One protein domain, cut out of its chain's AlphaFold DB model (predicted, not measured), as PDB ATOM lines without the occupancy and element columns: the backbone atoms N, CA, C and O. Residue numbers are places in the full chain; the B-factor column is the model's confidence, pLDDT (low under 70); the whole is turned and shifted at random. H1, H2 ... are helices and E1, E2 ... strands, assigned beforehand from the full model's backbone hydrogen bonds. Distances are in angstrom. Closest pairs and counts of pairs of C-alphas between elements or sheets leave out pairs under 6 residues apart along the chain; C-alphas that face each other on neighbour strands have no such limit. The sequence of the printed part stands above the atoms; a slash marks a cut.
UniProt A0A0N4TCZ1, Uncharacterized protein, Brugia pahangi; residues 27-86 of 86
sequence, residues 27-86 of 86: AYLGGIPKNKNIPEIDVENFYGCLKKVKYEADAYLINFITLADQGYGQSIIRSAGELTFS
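Overview. This is residues 27 to 86 of the 86 residues of an uncharacterized protein of Brugia pahangi (UniProt A0A0N4TCZ1). There is little regular structure here: a long looping stretch, residues 27 to 53, leads into a small two-stranded hairpin, E1 and E2, with short helix H1 directly after it and a winding tail, residues 70 to 86. Residues 34 to 40 and the hairpin's tip, residues 56 to 61, stick out. Of 60 printed residues, 14 are in named elements, in the order E1, E2, H1; the class is mixed. The whole is only just loose, close to compact, with a radius of gyration of the C-alphas of 12.8 A and spans of 30 by 29 by 21 A.

Arrangement. E1, residues 54 to 57, and E2, residues 60 to 63, form an antiparallel hairpin at 175 degrees. N 55 and O 62, 2.9 A apart, are within hydrogen-bond range. A tight link of 0 residues joins E2 to H1, residues 64 to 69. The closest C-alphas of E1 and H1, Lys 54 and Phe 64, are 6.1 A apart. In H1 every O i to N i+4 pair is within hydrogen-bond range.

Along the chain. E1 begins at C-alpha 54 (148.651, 115.158, 104.390) and is 10.1 A long; E2 is 9.9 A. H1, 8.6 A, ends at C-alpha 69 (148.263, 108.183, 116.323).

Size, cuts and confidence. The printed part has no cut. The farthest C-alphas, Glu 40 and Gly 73, are 33.7 A apart. Residues 36 to 42, 58 to 77 and 84 to 86 have pLDDT under 70.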
ATOM      1  N   ALA A  27     154.188 104.870 100.950       78.62
ATOM      2  CA  ALA A  27     154.713 106.185 101.282       78.62
ATOM      3  C   ALA A  27     155.479 106.093 102.610       78.62
ATOM      4  O   ALA A  27     154.961 105.565 103.596       78.62
ATOM      5  N   TYR A  28     156.707 106.603 102.628       82.25
ATOM      6  CA  TYR A  28     157.551 106.669 103.818       82.25
ATOM      7  C   TYR A  28     157.665 108.121 104.282       82.25
ATOM      8  O   TYR A  28     157.814 109.024 103.463       82.25
ATOM      9  N   LEU A  29     157.595 108.345 105.592       85.88
ATOM     10  CA  LEU A  29     157.673 109.670 106.200       85.88
ATOM     11  C   LEU A  29     158.691 109.644 107.338       85.88
ATOM     12  O   LEU A  29     158.685 108.723 108.149       85.88
ATOM     13  N   GLY A  30     159.564 110.650 107.395       87.19
ATOM     14  CA  GLY A  30     160.611 110.761 108.415       87.19
ATOM     15  C   GLY A  30     161.836 109.869 108.174       87.19
ATOM     16  O   GLY A  30     162.903 110.143 108.704       87.19
ATOM     17  N   GLY A  31     161.728 108.838 107.340       85.50
ATOM     18  CA  GLY A  31     162.852 107.975 107.000       85.50
ATOM     19  C   GLY A  31     162.433 106.772 106.174       85.50
ATOM     20  O   GLY A  31     161.243 106.476 106.055       85.50
ATOM     21  N   ILE A  32     163.414 106.069 105.611       83.00
ATOM     22  CA  ILE A  32     163.198 104.906 104.743       83.00
ATOM     23  C   ILE A  32     163.902 103.688 105.360       83.00
ATOM     24  O   ILE A  32     164.984 103.821 105.937       83.00
ATOM     25  N   PRO A  33     163.312 102.479 105.296       78.94
ATOM     26  CA  PRO A  33     163.966 101.275 105.789       78.94
ATOM     27  C   PRO A  33     165.305 101.021 105.084       78.94
ATOM     28  O   PRO A  33     165.364 101.013 103.860       78.94
ATOM     29  N   LYS A  34     166.359 100.706 105.849       74.50
ATOM     30  CA  LYS A  34     167.716 100.451 105.315       74.50
ATOM     31  C   LYS A  34     167.793  99.310 104.291       74.50
ATOM     32  O   LYS A  34     168.747  99.227 103.534       74.50
ATOM     33  N   ASN A  35     166.820  98.400 104.296       74.38
ATOM     34  CA  ASN A  35     166.743  97.285 103.352       74.38
ATOM     35  C   ASN A  35     166.057  97.653 102.024       74.38
ATOM     36  O   ASN A  35     165.981  96.809 101.132       74.38
ATOM     37  N   LYS A  36     165.536  98.878 101.887       69.81
ATOM     38  CA  LYS A  36     164.977  99.393 100.638       69.81
ATOM     39  C   LYS A  36     166.010 100.280  99.954       69.81
ATOM     40  O   LYS A  36     166.187 101.430 100.332       69.81
ATOM     41  N   ASN A  37     166.646  99.747  98.915       62.78
ATOM     42  CA  ASN A  37     167.461 100.548  98.009       62.78
ATOM     43  C   ASN A  37     166.534 101.308  97.063       62.78
ATOM     44  O   ASN A  37     166.004 100.723  96.116       62.78
ATOM     45  N   ILE A  38     166.322 102.594  97.334       69.19
ATOM     46  CA  ILE A  38     165.744 103.510  96.353       69.19
ATOM     47  C   ILE A  38     166.926 104.197  95.666       69.19
ATOM     48  O   ILE A  38     167.705 104.859  96.354       69.19
ATOM     49  N   PRO A  39     167.114 104.003  94.347       63.66
ATOM     50  CA  PRO A  39     168.165 104.686  93.603       63.66
ATOM     51  C   PRO A  39     168.079 106.197  93.845       63.66
ATOM     52  O   PRO A  39     166.981 106.736  93.914       63.66
ATOM     53  N   GLU A  40     169.228 106.860  93.976       63.88
ATOM     54  CA  GLU A  40     169.349 108.326  94.116       63.88
ATOM     55  C   GLU A  40     168.920 108.927  95.467       63.88
ATOM     56  O   GLU A  40     169.102 110.126  95.677       63.88
ATOM     57  N   ILE A  41     168.437 108.123  96.422       67.50
ATOM     58  CA  ILE A  41     168.126 108.586  97.782       67.50
ATOM     59  C   ILE A  41     169.165 108.033  98.765       67.50
ATOM     60  O   ILE A  41     168.975 106.973  99.357       67.50
ATOM     61  N   ASP A  42     170.260 108.776  98.943       66.19
ATOM     62  CA  ASP A  42     171.257 108.563 100.004       66.19
ATOM     63  C   ASP A  42     171.177 109.714 101.016       66.19
ATOM     64  O   ASP A  42     172.036 110.592 101.082       66.19
ATOM     65  N   VAL A  43     170.052 109.782 101.733       72.62
ATOM     66  CA  VAL A  43     169.804 110.814 102.747       72.62
ATOM     67  C   VAL A  43     169.545 110.169 104.100       72.62
ATOM     68  O   VAL A  43     168.887 109.131 104.199       72.62
ATOM     69  N   GLU A  44     170.067 110.791 105.155       83.31
ATOM     70  CA  GLU A  44     169.787 110.376 106.525       83.31
ATOM     71  C   GLU A  44     168.298 110.545 106.858       83.31
ATOM     72  O   GLU A  44     167.588 111.375 106.281       83.31
ATOM     73  N   ASN A  45     167.816 109.753 107.817       86.38
ATOM     74  CA  ASN A  45     166.458 109.909 108.320       86.38
ATOM     75  C   ASN A  45     166.286 111.299 108.948       86.38
ATOM     76  O   ASN A  45     167.193 111.832 109.585       86.38
ATOM     77  N   PHE A  46     165.098 111.874 108.792       88.06
ATOM     78  CA  PHE A  46     164.772 113.178 109.345       88.06
ATOM     79  C   PHE A  46     164.702 113.113 110.875       88.06
ATOM     80  O   PHE A  46     163.935 112.333 111.439       88.06
ATOM     81  N   TYR A  47     165.452 113.993 111.538       88.94
ATOM     82  CA  TYR A  47     165.409 114.181 112.985       88.94
ATOM     83  C   TYR A  47     164.726 115.505 113.324       88.94
ATOM     84  O   TYR A  47     165.260 116.585 113.082       88.94
ATOM     85  N   GLY A  48     163.532 115.417 113.903       88.88
ATOM     86  CA  GLY A  48     162.734 116.573 114.291       88.88
ATOM     87  C   GLY A  48     161.262 116.214 114.441       88.88
ATOM     88  O   GLY A  48     160.887 115.043 114.439       88.88
ATOM     89  N   CYS A  49     160.415 117.234 114.541       86.62
ATOM     90  CA  CYS A  49     158.974 117.051 114.670       86.62
ATOM     91  C   CYS A  49     158.274 117.369 113.348       86.62
ATOM     92  O   CYS A  49     158.470 118.440 112.775       86.62
ATOM     93  N   LEU A  50     157.405 116.465 112.899       85.50
ATOM     94  CA  LEU A  50     156.493 116.692 111.781       85.50
ATOM     95  C   LEU A  50     155.065 116.769 112.313       85.50
ATOM     96  O   LEU A  50     154.658 115.968 113.153       85.50
ATOM     97  N   LYS A  51     154.280 117.725 111.814       86.44
ATOM     98  CA  LYS A  51     152.880 117.908 112.213       86.44
ATOM     99  C   LYS A  51     152.023 118.192 110.984       86.44
ATOM    100  O   LYS A  51     152.455 118.912 110.092       86.44
ATOM    101  N   LYS A  52     150.789 117.671 110.972       85.62
ATOM    102  CA  LYS A  52     149.786 117.874 109.903       85.62
ATOM    103  C   LYS A  52     150.253 117.432 108.502       85.62
ATOM    104  O   LYS A  52     149.999 118.122 107.521       85.62
ATOM    105  N   VAL A  53     150.904 116.274 108.396       83.69
ATOM    106  CA  VAL A  53     151.310 115.716 107.095       83.69
ATOM    107  C   VAL A  53     150.115 115.069 106.394       83.69
ATOM    108  O   VAL A  53     149.468 114.174 106.948       83.69
ATOM    109  N   LYS A  54     149.832 115.526 105.172       82.44
ATOM    110  CA  LYS A  54     148.651 115.158 104.390       82.44
ATOM    111  C   LYS A  54     149.040 114.871 102.943       82.44
ATOM    112  O   LYS A  54     149.841 115.602 102.370       82.44
ATOM    113  N   TYR A  55     148.451 113.828 102.371       78.19
ATOM    114  CA  TYR A  55     148.492 113.557 100.937       78.19
ATOM    115  C   TYR A  55     147.073 113.626 100.382       78.19
ATOM    116  O   TYR A  55     146.152 113.008 100.928       78.19
ATOM    117  N   GLU A  56     146.913 114.416  99.326       75.56
ATOM    118  CA  GLU A  56     145.653 114.609  98.616       75.56
ATOM    119  C   GLU A  56     145.854 114.159  97.169       75.56
ATOM    120  O   GLU A  56     146.705 114.694  96.461       75.56
ATOM    121  N   ALA A  57     145.078 113.167  96.745       70.75
ATOM    122  CA  ALA A  57     144.924 112.772  95.350       70.75
ATOM    123  C   ALA A  57     143.422 112.695  95.056       70.75
ATOM    124  O   ALA A  57     142.660 112.404  95.971       70.75
ATOM    125  N   ASP A  58     142.995 112.943  93.816       60.22
ATOM    126  CA  ASP A  58     141.605 113.256  93.423       60.22
ATOM    127  C   ASP A  58     140.468 112.501  94.155       60.22
ATOM    128  O   ASP A  58     139.435 113.100  94.446       60.22
ATOM    129  N   ALA A  59     140.633 111.215  94.493       55.81
ATOM    130  CA  ALA A  59     139.631 110.418  95.217       55.81
ATOM    131  C   ALA A  59     140.022 109.999  96.654       55.81
ATOM    132  O   ALA A  59     139.212 109.383  97.349       55.81
ATOM    133  N   TYR A  60     141.236 110.306  97.122       56.19
ATOM    134  CA  TYR A  60     141.784 109.801  98.383       56.19
ATOM    135  C   TYR A  60     142.456 110.896  99.216       56.19
ATOM    136  O   TYR A  60     143.403 111.557  98.788       56.19
ATOM    137  N   LEU A  61     141.990 111.026 100.461       59.94
ATOM    138  CA  LEU A  61     142.568 111.902 101.472       59.94
ATOM    139  C   LEU A  61     143.261 111.073 102.552       59.94
ATOM    140  O   LEU A  61     142.586 110.415 103.345       59.94
ATOM    141  N   ILE A  62     144.592 111.119 102.620       63.72
ATOM    142  CA  ILE A  62     145.359 110.377 103.631       63.72
ATOM    143  C   ILE A  62     146.023 111.371 104.587       63.72
ATOM    144  O   ILE A  62     146.910 112.136 104.205       63.72
ATOM    145  N   ASN A  63     145.594 111.363 105.852       61.56
ATOM    146  CA  ASN A  63     146.229 112.117 106.934       61.56
ATOM    147  C   ASN A  63     147.132 111.178 107.739       61.56
ATOM    148  O   ASN A  63     146.653 110.415 108.579       61.56
ATOM    149  N   PHE A  64     148.437 111.241 107.474       61.19
ATOM    150  CA  PHE A  64     149.387 110.273 108.017       61.19
ATOM    151  C   PHE A  64     149.541 110.369 109.531       61.19
ATOM    152  O   PHE A  64     149.690 109.349 110.193       61.19
ATOM    153  N   ILE A  65     149.477 111.579 110.088       58.84
ATOM    154  CA  ILE A  65     149.714 111.792 111.519       58.84
ATOM    155  C   ILE A  65     148.539 111.265 112.338       58.84
ATOM    156  O   ILE A  65     148.740 110.505 113.277       58.84
ATOM    157  N   THR A  66     147.309 111.598 111.943       58.56
ATOM    158  CA  THR A  66     146.112 111.105 112.638       58.56
ATOM    159  C   THR A  66     145.991 109.584 112.552       58.56
ATOM    160  O   THR A  66     145.614 108.943 113.522       58.56
ATOM    161  N   LEU A  67     146.340 108.994 111.409       57.09
ATOM    162  CA  LEU A  67     146.303 107.543 111.226       57.09
ATOM    163  C   LEU A  67     147.452 106.813 111.951       57.09
ATOM    164  O   LEU A  67     147.278 105.650 112.312       57.09
ATOM    165  N   ALA A  68     148.608 107.456 112.161       61.91
ATOM    166  CA  ALA A  68     149.703 106.909 112.971       61.91
ATOM    167  C   ALA A  68     149.384 106.948 114.477       61.91
ATOM    168  O   ALA A  68     149.728 106.017 115.200       61.91
ATOM    169  N   ASP A  69     148.686 107.992 114.928       64.75
ATOM    170  CA  ASP A  69     148.263 108.183 116.323       64.75
ATOM    171  C   ASP A  69     147.193 107.163 116.773       64.75
ATOM    172  O   ASP A  69     147.097 106.804 117.942       64.75
ATOM    173  N   GLN A  70     146.422 106.604 115.833       61.88
ATOM    174  CA  GLN A  70     145.332 105.652 116.108       61.88
ATOM    175  C   GLN A  70     145.772 104.232 116.528       61.88
ATOM    176  O   GLN A  70     144.923 103.387 116.819       61.88
ATOM    177  N   GLY A  71     147.074 103.955 116.617       53.38
ATOM    178  CA  GLY A  71     147.592 102.689 117.136       53.38
ATOM    179  C   GLY A  71     147.523 101.491 116.173       53.38
ATOM    180  O   GLY A  71     146.826 101.462 115.159       53.38
ATOM    181  N   TYR A  72     148.294 100.460 116.526       48.34
ATOM    182  CA  TYR A  72     148.783  99.361 115.674       48.34
ATOM    183  C   TYR A  72     147.742  98.356 115.120       48.34
ATOM    184  O   TYR A  72     148.122  97.415 114.425       48.34
ATOM    185  N   GLY A  73     146.447  98.496 115.429       46.44
ATOM    186  CA  GLY A  73     145.463  97.414 115.244       46.44
ATOM    187  C   GLY A  73     144.644  97.427 113.947       46.44
ATOM    188  O   GLY A  73     144.209  96.366 113.506       46.44
ATOM    189  N   GLN A  74     144.404  98.597 113.342       47.16
ATOM    190  CA  GLN A  74     143.508  98.738 112.174       47.16
ATOM    191  C   GLN A  74     143.968  99.780 111.140       47.16
ATOM    192  O   GLN A  74     143.285 100.011 110.145       47.16
ATOM    193  N   SER A  75     145.122 100.415 111.353       55.12
ATOM    194  CA  SER A  75     145.623 101.466 110.470       55.12
ATOM    195  C   SER A  75     146.441 100.878 109.314       55.12
ATOM    196  O   SER A  75     147.282 100.002 109.507       55.12
ATOM    197  N   ILE A  76     146.237 101.398 108.099       65.12
ATOM    198  CA  ILE A  76     147.120 101.161 106.937       65.12
ATOM    199  C   ILE A  76     148.532 101.741 107.146       65.12
ATOM    200  O   ILE A  76     149.427 101.508 106.335       65.12
ATOM    201  N   ILE A  77     148.738 102.488 108.236       69.75
ATOM    202  CA  ILE A  77     150.000 103.124 108.595       69.75
ATOM    203  C   ILE A  77     150.743 102.294 109.630       69.75
ATOM    204  O   ILE A  77     150.179 101.837 110.622       69.75
ATOM    205  N   ARG A  78     152.047 102.136 109.402       73.62
ATOM    206  CA  ARG A  78     152.976 101.479 110.320       73.62
ATOM    207  C   ARG A  78     154.057 102.468 110.727       73.62
ATOM    208  O   ARG A  78     154.667 103.097 109.865       73.62
ATOM    209  N   SER A  79     154.301 102.582 112.026       76.62
ATOM    210  CA  SER A  79     155.284 103.492 112.615       76.62
ATOM    211  C   SER A  79     156.448 102.692 113.209       76.62
ATOM    212  O   SER A  79     156.218 101.817 114.038       76.62
ATOM    213  N   ALA A  80     157.691 102.964 112.812       77.81
ATOM    214  CA  ALA A  80     158.871 102.214 113.259       77.81
ATOM    215  C   ALA A  80     160.005 103.148 113.710       77.81
ATOM    216  O   ALA A  80     160.028 104.314 113.326       77.81
ATOM    217  N   GLY A  81     160.959 102.611 114.476       76.62
ATOM    218  CA  GLY A  81     162.072 103.373 115.055       76.62
ATOM    219  C   GLY A  81     161.746 103.969 116.428       76.62
ATOM    220  O   GLY A  81     160.729 103.632 117.035       76.62
ATOM    221  N   GLU A  82     162.630 104.834 116.924       71.25
ATOM    222  CA  GLU A  82     162.409 105.595 118.158       71.25
ATOM    223  C   GLU A  82     161.516 106.800 117.848       71.25
ATOM    224  O   GLU A  82     161.972 107.820 117.336       71.25
ATOM    225  N   LEU A  83     160.217 106.647 118.105       70.50
ATOM    226  CA  LEU A  83     159.211 107.680 117.876       70.50
ATOM    227  C   LEU A  83     158.658 108.176 119.209       70.50
ATOM    228  O   LEU A  83     158.296 107.379 120.075       70.50
ATOM    229  N   THR A  84     158.530 109.494 119.324       66.81
ATOM    230  CA  THR A  84     157.867 110.158 120.447       66.81
ATOM    231  C   THR A  84     156.674 110.932 119.910       66.81
ATOM    232  O   THR A  84     156.822 111.763 119.015       66.81
ATOM    233  N   PHE A  85     155.495 110.659 120.460       66.94
ATOM    234  CA  PHE A  85     154.256 111.367 120.144       66.94
ATOM    235  C   PHE A  85     153.973 112.392 121.256       66.94
ATOM    236  O   PHE A  85     154.233 112.107 122.427       66.94
ATOM    237  N   SER A  86     153.500 113.587 120.887       58.91
ATOM    238  CA  SER A  86     153.218 114.714 121.796       58.91
ATOM    239  C   SER A  86     151.766 115.155 121.724       58.91
ATOM    240  O   SER A  86     151.320 115.353 120.567       58.91
TER     241      SER A  86